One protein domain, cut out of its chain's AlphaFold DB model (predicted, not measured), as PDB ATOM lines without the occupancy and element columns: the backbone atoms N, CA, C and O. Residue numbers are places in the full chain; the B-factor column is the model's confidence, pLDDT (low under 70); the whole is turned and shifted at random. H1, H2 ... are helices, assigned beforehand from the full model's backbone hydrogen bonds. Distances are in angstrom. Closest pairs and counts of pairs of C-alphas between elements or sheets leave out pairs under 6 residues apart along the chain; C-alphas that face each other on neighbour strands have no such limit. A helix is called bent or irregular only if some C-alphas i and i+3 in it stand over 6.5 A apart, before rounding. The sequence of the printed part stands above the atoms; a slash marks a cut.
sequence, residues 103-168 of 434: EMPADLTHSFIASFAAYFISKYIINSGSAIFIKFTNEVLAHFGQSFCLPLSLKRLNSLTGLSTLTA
ATOM      1  N   GLU A 103       0.585  38.834 -10.549       63.84
ATOM      2  CA  GLU A 103      -0.328  37.944  -9.823       63.84
ATOM      3  C   GLU A 103      -1.101  38.722  -8.741       63.84
ATOM      4  O   GLU A 103      -0.993  38.441  -7.545       63.84
ATOM      5  N   MET A 104      -1.854  39.757  -9.134       73.44
ATOM      6  CA  MET A 104      -2.812  40.388  -8.225       73.44
ATOM      7  C   MET A 104      -3.734  39.301  -7.646       73.44
ATOM      8  O   MET A 104      -4.184  38.427  -8.394       73.44
ATOM      9  N   PRO A 105      -4.026  39.323  -6.333       76.44
ATOM     10  CA  PRO A 105      -4.921  38.348  -5.729       76.44
ATOM     11  C   PRO A 105      -6.273  38.322  -6.445       76.44
ATOM     12  O   PRO A 105      -6.897  39.363  -6.637       76.44
ATOM     13  N   ALA A 106      -6.761  37.132  -6.799       77.12
ATOM     14  CA  ALA A 106      -8.080  36.991  -7.416       77.12
ATOM     15  C   ALA A 106      -9.214  37.482  -6.492       77.12
ATOM     16  O   ALA A 106     -10.261  37.912  -6.971       77.12
ATOM     17  N   ASP A 107      -8.997  37.436  -5.173       87.00
ATOM     18  CA  ASP A 107      -9.917  38.005  -4.197       87.00
ATOM     19  C   ASP A 107      -9.878  39.543  -4.207       87.00
ATOM     20  O   ASP A 107      -8.826  40.175  -4.056       87.00
ATOM     21  N   LEU A 108     -11.061  40.146  -4.341       85.19
ATOM     22  CA  LEU A 108     -11.253  41.597  -4.394       85.19
ATOM     23  C   LEU A 108     -10.791  42.288  -3.106       85.19
ATOM     24  O   LEU A 108     -10.252  43.395  -3.166       85.19
ATOM     25  N   THR A 109     -10.963  41.641  -1.951       86.56
ATOM     26  CA  THR A 109     -10.576  42.206  -0.651       86.56
ATOM     27  C   THR A 109      -9.058  42.256  -0.528       86.56
ATOM     28  O   THR A 109      -8.497  43.301  -0.202       86.56
ATOM     29  N   HIS A 110      -8.368  41.163  -0.853       89.25
ATOM     30  CA  HIS A 110      -6.902  41.093  -0.847       89.25
ATOM     31  C   HIS A 110      -6.278  42.053  -1.863       89.25
ATOM     32  O   HIS A 110      -5.325  42.762  -1.531       89.25
ATOM     33  N   SER A 111      -6.855  42.147  -3.065       86.19
ATOM     34  CA  SER A 111      -6.452  43.125  -4.083       86.19
ATOM     35  C   SER A 111      -6.621  44.569  -3.606       86.19
ATOM     36  O   SER A 111      -5.715  45.394  -3.783       86.19
ATOM     37  N   PHE A 112      -7.737  44.883  -2.941       89.00
ATOM     38  CA  PHE A 112      -7.957  46.194  -2.332       89.00
ATOM     39  C   PHE A 112      -6.924  46.489  -1.241       89.00
ATOM     40  O   PHE A 112      -6.316  47.555  -1.259       89.00
ATOM     41  N   ILE A 113      -6.674  45.546  -0.328       90.81
ATOM     42  CA  ILE A 113      -5.714  45.720   0.771       90.81
ATOM     43  C   ILE A 113      -4.303  45.968   0.231       90.81
ATOM     44  O   ILE A 113      -3.620  46.883   0.692       90.81
ATOM     45  N   ALA A 114      -3.869  45.196  -0.767       89.69
ATOM     46  CA  ALA A 114      -2.569  45.384  -1.401       89.69
ATOM     47  C   ALA A 114      -2.454  46.751  -2.086       89.69
ATOM     48  O   ALA A 114      -1.467  47.462  -1.878       89.69
ATOM     49  N   SER A 115      -3.480  47.149  -2.840       87.94
ATOM     50  CA  SER A 115      -3.536  48.451  -3.515       87.94
ATOM     51  C   SER A 115      -3.537  49.611  -2.519       87.94
ATOM     52  O   SER A 115      -2.775  50.568  -2.674       87.94
ATOM     53  N   PHE A 116      -4.338  49.503  -1.456       89.62
ATOM     54  CA  PHE A 116      -4.389  50.469  -0.365       89.62
ATOM     55  C   PHE A 116      -3.031  50.593   0.321       89.62
ATOM     56  O   PHE A 116      -2.546  51.706   0.492       89.62
ATOM     57  N   ALA A 117      -2.389  49.475   0.665       90.12
ATOM     58  CA  ALA A 117      -1.087  49.489   1.316       90.12
ATOM     59  C   ALA A 117      -0.023  50.159   0.439       90.12
ATOM     60  O   ALA A 117       0.691  51.042   0.914       90.12
ATOM     61  N   ALA A 118       0.050  49.802  -0.847       87.38
ATOM     62  CA  ALA A 118       0.992  50.414  -1.783       87.38
ATOM     63  C   ALA A 118       0.758  51.928  -1.920       87.38
ATOM     64  O   ALA A 118       1.698  52.717  -1.807       87.38
ATOM     65  N   TYR A 119      -0.498  52.346  -2.100       83.81
ATOM     66  CA  TYR A 119      -0.859  53.757  -2.223       83.81
ATOM     67  C   TYR A 119      -0.603  54.543  -0.929       83.81
ATOM     68  O   TYR A 119      -0.004  55.619  -0.961       83.81
ATOM     69  N   PHE A 120      -1.012  54.002   0.220       85.50
ATOM     70  CA  PHE A 120      -0.841  54.637   1.525       85.50
ATOM     71  C   PHE A 120       0.638  54.828   1.854       85.50
ATOM     72  O   PHE A 120       1.048  55.930   2.226       85.50
ATOM     73  N   ILE A 121       1.456  53.793   1.634       86.06
ATOM     74  CA  ILE A 121       2.906  53.892   1.794       86.06
ATOM     75  C   ILE A 121       3.461  54.975   0.869       86.06
ATOM     76  O   ILE A 121       4.187  55.851   1.331       86.06
ATOM     77  N   SER A 122       3.076  54.958  -0.411       78.44
ATOM     78  CA  SER A 122       3.565  55.920  -1.401       78.44
ATOM     79  C   SER A 122       3.234  57.372  -1.058       78.44
ATOM     80  O   SER A 122       3.996  58.260  -1.440       78.44
ATOM     81  N   LYS A 123       2.100  57.637  -0.400       74.38
ATOM     82  CA  LYS A 123       1.676  59.006  -0.086       74.38
ATOM     83  C   LYS A 123       2.134  59.500   1.281       74.38
ATOM     84  O   LYS A 123       2.390  60.693   1.425       74.38
ATOM     85  N   TYR A 124       2.166  58.623   2.281       75.19
ATOM     86  CA  TYR A 124       2.193  59.044   3.684       75.19
ATOM     87  C   TYR A 124       3.379  58.496   4.480       75.19
ATOM     88  O   TYR A 124       3.627  58.976   5.584       75.19
ATOM     89  N   ILE A 125       4.124  57.513   3.960       76.75
ATOM     90  CA  ILE A 125       5.141  56.805   4.741       76.75
ATOM     91  C   ILE A 125       6.529  56.939   4.105       76.75
ATOM     92  O   ILE A 125       6.763  56.559   2.962       76.75
ATOM     93  N   ILE A 126       7.495  57.424   4.888       70.25
ATOM     94  CA  ILE A 126       8.919  57.437   4.517       70.25
ATOM     95  C   ILE A 126       9.450  55.994   4.501       70.25
ATOM     96  O   ILE A 126       9.046  55.183   5.329       70.25
ATOM     97  N   ASN A 127      10.395  55.672   3.609       66.75
ATOM     98  CA  ASN A 127      10.915  54.313   3.377       66.75
ATOM     99  C   ASN A 127      11.147  53.461   4.645       66.75
ATOM    100  O   ASN A 127      10.799  52.283   4.643       66.75
ATOM    101  N   SER A 128      11.674  54.028   5.737       73.94
ATOM    102  CA  SER A 128      11.904  53.306   7.000       73.94
ATOM    103  C   SER A 128      10.618  52.836   7.700       73.94
ATOM    104  O   SER A 128      10.621  51.774   8.320       73.94
ATOM    105  N   GLY A 129       9.508  53.569   7.573       77.88
ATOM    106  CA  GLY A 129       8.205  53.203   8.142       77.88
ATOM    107  C   GLY A 129       7.416  52.200   7.296       77.88
ATOM    108  O   GLY A 129       6.510  51.544   7.809       77.88
ATOM    109  N   SER A 130       7.764  52.041   6.013       84.62
ATOM    110  CA  SER A 130       7.018  51.179   5.081       84.62
ATOM    111  C   SER A 130       7.036  49.711   5.513       84.62
ATOM    112  O   SER A 130       5.999  49.052   5.535       84.62
ATOM    113  N   ALA A 131       8.196  49.215   5.951       85.88
ATOM    114  CA  ALA A 131       8.360  47.841   6.411       85.88
ATOM    115  C   ALA A 131       7.557  47.546   7.689       85.88
ATOM    116  O   ALA A 131       7.062  46.434   7.858       85.88
ATOM    117  N   ILE A 132       7.418  48.533   8.582       88.25
ATOM    118  CA  ILE A 132       6.640  48.398   9.821       88.25
ATOM    119  C   ILE A 132       5.153  48.308   9.486       88.25
ATOM    120  O   ILE A 132       4.476  47.407   9.974       88.25
ATOM    121  N   PHE A 133       4.666  49.192   8.612       91.44
ATOM    122  CA  PHE A 133       3.272  49.187   8.176       91.44
ATOM    123  C   PHE A 133       2.885  47.857   7.518       91.44
ATOM    124  O   PHE A 133       1.899  47.251   7.924       91.44
ATOM    125  N   ILE A 134       3.698  47.350   6.583       91.50
ATOM    126  CA  ILE A 134       3.424  46.070   5.909       91.50
ATOM    127  C   ILE A 134       3.358  44.915   6.918       91.50
ATOM    128  O   ILE A 134       2.444  44.092   6.855       91.50
ATOM    129  N   LYS A 135       4.305  44.853   7.867       91.38
ATOM    130  CA  LYS A 135       4.298  43.828   8.923       91.38
ATOM    131  C   LYS A 135       3.034  43.910   9.771       91.38
ATOM    132  O   LYS A 135       2.385  42.894   9.970       91.38
ATOM    133  N   PHE A 136       2.668  45.110  10.218       93.38
ATOM    134  CA  PHE A 136       1.450  45.325  10.993       93.38
ATOM    135  C   PHE A 136       0.199  44.867  10.233       93.38
ATOM    136  O   PHE A 136      -0.624  44.151  10.792       93.38
ATOM    137  N   THR A 137       0.074  45.213   8.948       92.56
ATOM    138  CA  THR A 137      -1.055  44.758   8.127       92.56
ATOM    139  C   THR A 137      -1.115  43.232   8.039       92.56
ATOM    140  O   THR A 137      -2.198  42.670   8.172       92.56
ATOM    141  N   ASN A 138       0.024  42.552   7.877       92.88
ATOM    142  CA  ASN A 138       0.067  41.087   7.846       92.88
ATOM    143  C   ASN A 138      -0.345  40.452   9.183       92.88
ATOM    144  O   ASN A 138      -1.080  39.469   9.172       92.88
ATOM    145  N   GLU A 139       0.059  41.027  10.318       94.19
ATOM    146  CA  GLU A 139      -0.381  40.566  11.646       94.19
ATOM    147  C   GLU A 139      -1.897  40.723  11.833       94.19
ATOM    148  O   GLU A 139      -2.569  39.817  12.323       94.19
ATOM    149  N   VAL A 140      -2.464  41.849  11.385       93.38
ATOM    150  CA  VAL A 140      -3.918  42.071  11.416       93.38
ATOM    151  C   VAL A 140      -4.641  41.035  10.551       93.38
ATOM    152  O   VAL A 140      -5.610  40.433  11.004       93.38
ATOM    153  N   LEU A 141      -4.160  40.781   9.330       92.06
ATOM    154  CA  LEU A 141      -4.746  39.778   8.434       92.06
ATOM    155  C   LEU A 141      -4.715  38.375   9.047       92.06
ATOM    156  O   LEU A 141      -5.736  37.684   9.035       92.06
ATOM    157  N   ALA A 142      -3.588  37.993   9.648       92.25
ATOM    158  CA  ALA A 142      -3.445  36.721  10.346       92.25
ATOM    159  C   ALA A 142      -4.417  36.603  11.533       92.25
ATOM    160  O   ALA A 142      -5.022  35.549  11.727       92.25
ATOM    161  N   HIS A 143      -4.632  37.687  12.288       93.62
ATOM    162  CA  HIS A 143      -5.588  37.708  13.400       93.62
ATOM    163  C   HIS A 143      -7.037  37.461  12.949       93.62
ATOM    164  O   HIS A 143      -7.800  36.798  13.647       93.62
ATOM    165  N   PHE A 144      -7.402  37.927  11.751       92.62
ATOM    166  CA  PHE A 144      -8.699  37.650  11.123       92.62
ATOM    167  C   PHE A 144      -8.736  36.324  10.338       92.62
ATOM    168  O   PHE A 144      -9.667  36.090   9.563       92.62
ATOM    169  N   GLY A 145      -7.737  35.451  10.512       88.31
ATOM    170  CA  GLY A 145      -7.681  34.130   9.882       88.31
ATOM    171  C   GLY A 145      -7.461  34.160   8.368       88.31
ATOM    172  O   GLY A 145      -7.760  33.179   7.688       88.31
ATOM    173  N   GLN A 146      -6.969  35.272   7.817       89.12
ATOM    174  CA  GLN A 146      -6.652  35.373   6.394       89.12
ATOM    175  C   GLN A 146      -5.301  34.710   6.105       89.12
ATOM    176  O   GLN A 146      -4.317  34.958   6.798       89.12
ATOM    177  N   SER A 147      -5.237  33.890   5.053       85.50
ATOM    178  CA  SER A 147      -3.992  33.257   4.586       85.50
ATOM    179  C   SER A 147      -3.150  34.158   3.674       85.50
ATOM    180  O   SER A 147      -1.988  33.855   3.404       85.50
ATOM    181  N   PHE A 148      -3.730  35.257   3.182       87.38
ATOM    182  CA  PHE A 148      -3.055  36.230   2.332       87.38
ATOM    183  C   PHE A 148      -2.134  37.146   3.143       87.38
ATOM    184  O   PHE A 148      -2.543  37.716   4.154       87.38
ATOM    185  N   CYS A 149      -0.918  37.353   2.637       87.94
ATOM    186  CA  CYS A 149       0.070  38.255   3.218       87.94
ATOM    187  C   CYS A 149       0.630  39.197   2.150       87.94
ATOM    188  O   CYS A 149       1.000  38.781   1.051       87.94
ATOM    189  N   LEU A 150       0.782  40.468   2.509       88.25
ATOM    190  CA  LEU A 150       1.482  41.452   1.701       88.25
ATOM    191  C   LEU A 150       2.986  41.143   1.631       88.25
ATOM    192  O   LEU A 150       3.596  40.782   2.648       88.25
ATOM    193  N   PRO A 151       3.633  41.355   0.469       88.12
ATOM    194  CA  PRO A 151       5.079  41.244   0.355       88.12
ATOM    195  C   PRO A 151       5.800  42.223   1.283       88.12
ATOM    196  O   PRO A 151       5.615  43.431   1.181       88.12
ATOM    197  N   LEU A 152       6.713  41.717   2.117       85.75
ATOM    198  CA  LEU A 152       7.515  42.540   3.040       85.75
ATOM    199  C   LEU A 152       8.445  43.541   2.330       85.75
ATOM    200  O   LEU A 152       8.914  44.500   2.938       85.75
ATOM    201  N   SER A 153       8.739  43.309   1.050       84.69
ATOM    202  CA  SER A 153       9.534  44.214   0.222       84.69
ATOM    203  C   SER A 153       8.629  45.208  -0.494       84.69
ATOM    204  O   SER A 153       7.803  44.798  -1.308       84.69
ATOM    205  N   LEU A 154       8.860  46.510  -0.288       83.38
ATOM    206  CA  LEU A 154       8.148  47.577  -1.002       83.38
ATOM    207  C   LEU A 154       8.270  47.437  -2.525       83.38
ATOM    208  O   LEU A 154       7.301  47.645  -3.244       83.38
ATOM    209  N   LYS A 155       9.438  47.015  -3.025       80.69
ATOM    210  CA  LYS A 155       9.637  46.749  -4.457       80.69
ATOM    211  C   LYS A 155       8.689  45.657  -4.953       80.69
ATOM    212  O   LYS A 155       8.085  45.806  -6.008       80.69
ATOM    213  N   ARG A 156       8.547  44.573  -4.184       82.44
ATOM    214  CA  ARG A 156       7.655  43.459  -4.528       82.44
ATOM    215  C   ARG A 156       6.185  43.844  -4.374       82.44
ATOM    216  O   ARG A 156       5.399  43.448  -5.218       82.44
ATOM    217  N   LEU A 157       5.828  44.645  -3.369       83.94
ATOM    218  CA  LEU A 157       4.475  45.181  -3.200       83.94
ATOM    219  C   LEU A 157       4.085  46.115  -4.359       83.94
ATOM    220  O   LEU A 157       3.007  45.966  -4.916       83.94
ATOM    221  N   ASN A 158       4.975  47.023  -4.767       82.69
ATOM    222  CA  ASN A 158       4.737  47.920  -5.901       82.69
ATOM    223  C   ASN A 158       4.681  47.170  -7.235       82.69
ATOM    224  O   ASN A 158       3.934  47.571  -8.121       82.69
ATOM    225  N   SER A 159       5.461  46.095  -7.376       80.94
ATOM    226  CA  SER A 159       5.343  45.188  -8.520       80.94
ATOM    227  C   SER A 159       3.999  44.472  -8.499       80.94
ATOM    228  O   SER A 159       3.299  44.495  -9.496       80.94
ATOM    229  N   LEU A 160       3.604  43.910  -7.353       81.69
ATOM    230  CA  LEU A 160       2.343  43.186  -7.189       81.69
ATOM    231  C   LEU A 160       1.132  44.047  -7.577       81.69
ATOM    232  O   LEU A 160       0.232  43.555  -8.237       81.69
ATOM    233  N   THR A 161       1.108  45.325  -7.189       82.12
ATOM    234  CA  THR A 161      -0.004  46.252  -7.477       82.12
ATOM    235  C   THR A 161       0.094  46.950  -8.832       82.12
ATOM    236  O   THR A 161      -0.748  47.787  -9.151       82.12
ATOM    237  N   GLY A 162       1.140  46.683  -9.619       75.00
ATOM    238  CA  GLY A 162       1.422  47.409 -10.859       75.00
ATOM    239  C   GLY A 162       1.867  48.861 -10.662       75.00
ATOM    240  O   GLY A 162       2.153  49.544 -11.645       75.00
ATOM    241  N   LEU A 163       2.001  49.342  -9.420       76.81
ATOM    242  CA  LEU A 163       2.454  50.703  -9.127       76.81
ATOM    243  C   LEU A 163       3.860  50.968  -9.675       76.81
ATOM    244  O   LEU A 163       4.127  52.066 -10.163       76.81
ATOM    245  N   SER A 164       4.754  49.974  -9.650       73.00
ATOM    246  CA  SER A 164       6.080  50.110 -10.259       73.00
ATOM    247  C   SER A 164       5.990  50.336 -11.762       73.00
ATOM    248  O   SER A 164       6.751  51.133 -12.280       73.00
ATOM    249  N   THR A 165       5.055  49.678 -12.452       70.06
ATOM    250  CA  THR A 165       4.856  49.830 -13.900       70.06
ATOM    251  C   THR A 165       4.216  51.179 -14.223       70.06
ATOM    252  O   THR A 165       4.672  51.869 -15.126       70.06
ATOM    253  N   LEU A 166       3.228  51.612 -13.429       70.06
ATOM    254  CA  LEU A 166       2.586  52.926 -13.567       70.06
ATOM    255  C   LEU A 166       3.544  54.103 -13.335       70.06
ATOM    256  O   LEU A 166       3.277  55.210 -13.791       70.06
ATOM    257  N   THR A 167       4.634  53.876 -12.600       72.12
ATOM    258  CA  THR A 167       5.620  54.907 -12.251       72.12
ATOM    259  C   THR A 167       6.988  54.689 -12.903       72.12
ATOM    260  O   THR A 167       7.863  55.535 -12.734       72.12
ATOM    261  N   ALA A 168       7.179  53.596 -13.657       68.81
ATOM    262  CA  ALA A 168       8.474  53.180 -14.210       68.81
ATOM    263  C   ALA A 168       9.083  54.231 -15.146       68.81
ATOM    264  O   ALA A 168      10.276  54.509 -15.045       68.81
TER     265      ALA A 168
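AT A GLANCE: This is residues 103 to 168 of the 434 residues of an uncharacterized protein of Phycomyces blakesleeanus (strain ATCC 8743b / DSM 1359 / FGSC 10004 / NBRC 33097 / NRRL 1555) (UniProt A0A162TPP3). What shape do these atoms make? Two long helices, H1 and H2, run opposite ways as a narrow V, joined at one end by the tight link of residues 125 and 126. From the far end of H2 the chain folds back through residues 144 to 153 to a short helix, H3, which packs on residues 114 to 118 of H1, and a shorter one, H4, follows round a corner. What is the make-up? The printed part has 66 residues with four named helices, in the order H1, H2, H3, H4, and no named strand; the class is all helix. How tightly is it gathered? It is compact, with a radius of gyration of the C-alphas of 11.2 A and spans of 34 by 26 by 16 A.

HOW THE PARTS SIT: How do the two long helices stand? H1, residues 108 to 124, and H2, residues 127 to 143, form a helical hairpin at a shallow tilt of 26 degrees, opposite ways. They only just touch, with 3 pairs of C-alphas within 8 A, through residues 117 to 121 of H1 and 130 to 134 of H2 alone; the closest C-alphas, of Ile 121 and Ser 130, are 5.9 A apart. Where is H3? H3, residues 154 to 160, touches H1 at residues 114 to 118 of H1 alone, and the closest C-alphas, of Ala 118 and Asn 158, are 6.1 A apart. These two run opposite ways at a steep tilt of 38 degrees, only just past shallow. H3 is close to H2 but not clearly touching it, with the C-alphas of Ser 130 and Leu 154 closest at 7.2 A. Where is H4? H4, residues 163 to 167, only just touches H3, with 3 pairs of C-alphas within 8 A, and only at the corner; the closest C-alphas, of Asn 158 and Ser 164, are 5.1 A apart. H4 is close to H1 but not clearly touching it, with the C-alphas of Ala 118 and Leu 163 closest at 7.5 A, and H4 is apart from H2. Do the backbones keep the helical pattern? In H1, H3 and H4 every O i to N i+4 pair is within hydrogen-bond range; in H2 11 of 13 are.

IN THESE COORDINATES: Where do the long helices lie? H1 begins with C-alpha 108 at (-11.253, 41.597, -4.394) and is 23.5 A long from first to last C-alpha. H2 runs 25.5 A, from C-alpha 127 to C-alpha 143 at (-5.588, 37.708, 13.400); it is irregular, but only just, with C-alphas 128 and 131 6.54 A apart. And the short ones? H3, residues 154 to 160, is 9.6 A long, and H4, residues 163 to 167, is 6.1 A long and ends with C-alpha 167 at (5.620, 54.907, -12.251).

THE WHOLE: How far does it reach? The two C-alphas farthest apart, of Gly 145 and Ala 168, are 34.7 A apart. Is there a cut or a long link? The printed part has no cut, and the links H1 to H2 and H3 to H4 are tight, while H2 to H3, with 10 residues between them, is short. Where is confidence low? The mean pLDDT of the printed part is 83.6, and residues 103, 127 and 168 are under 70.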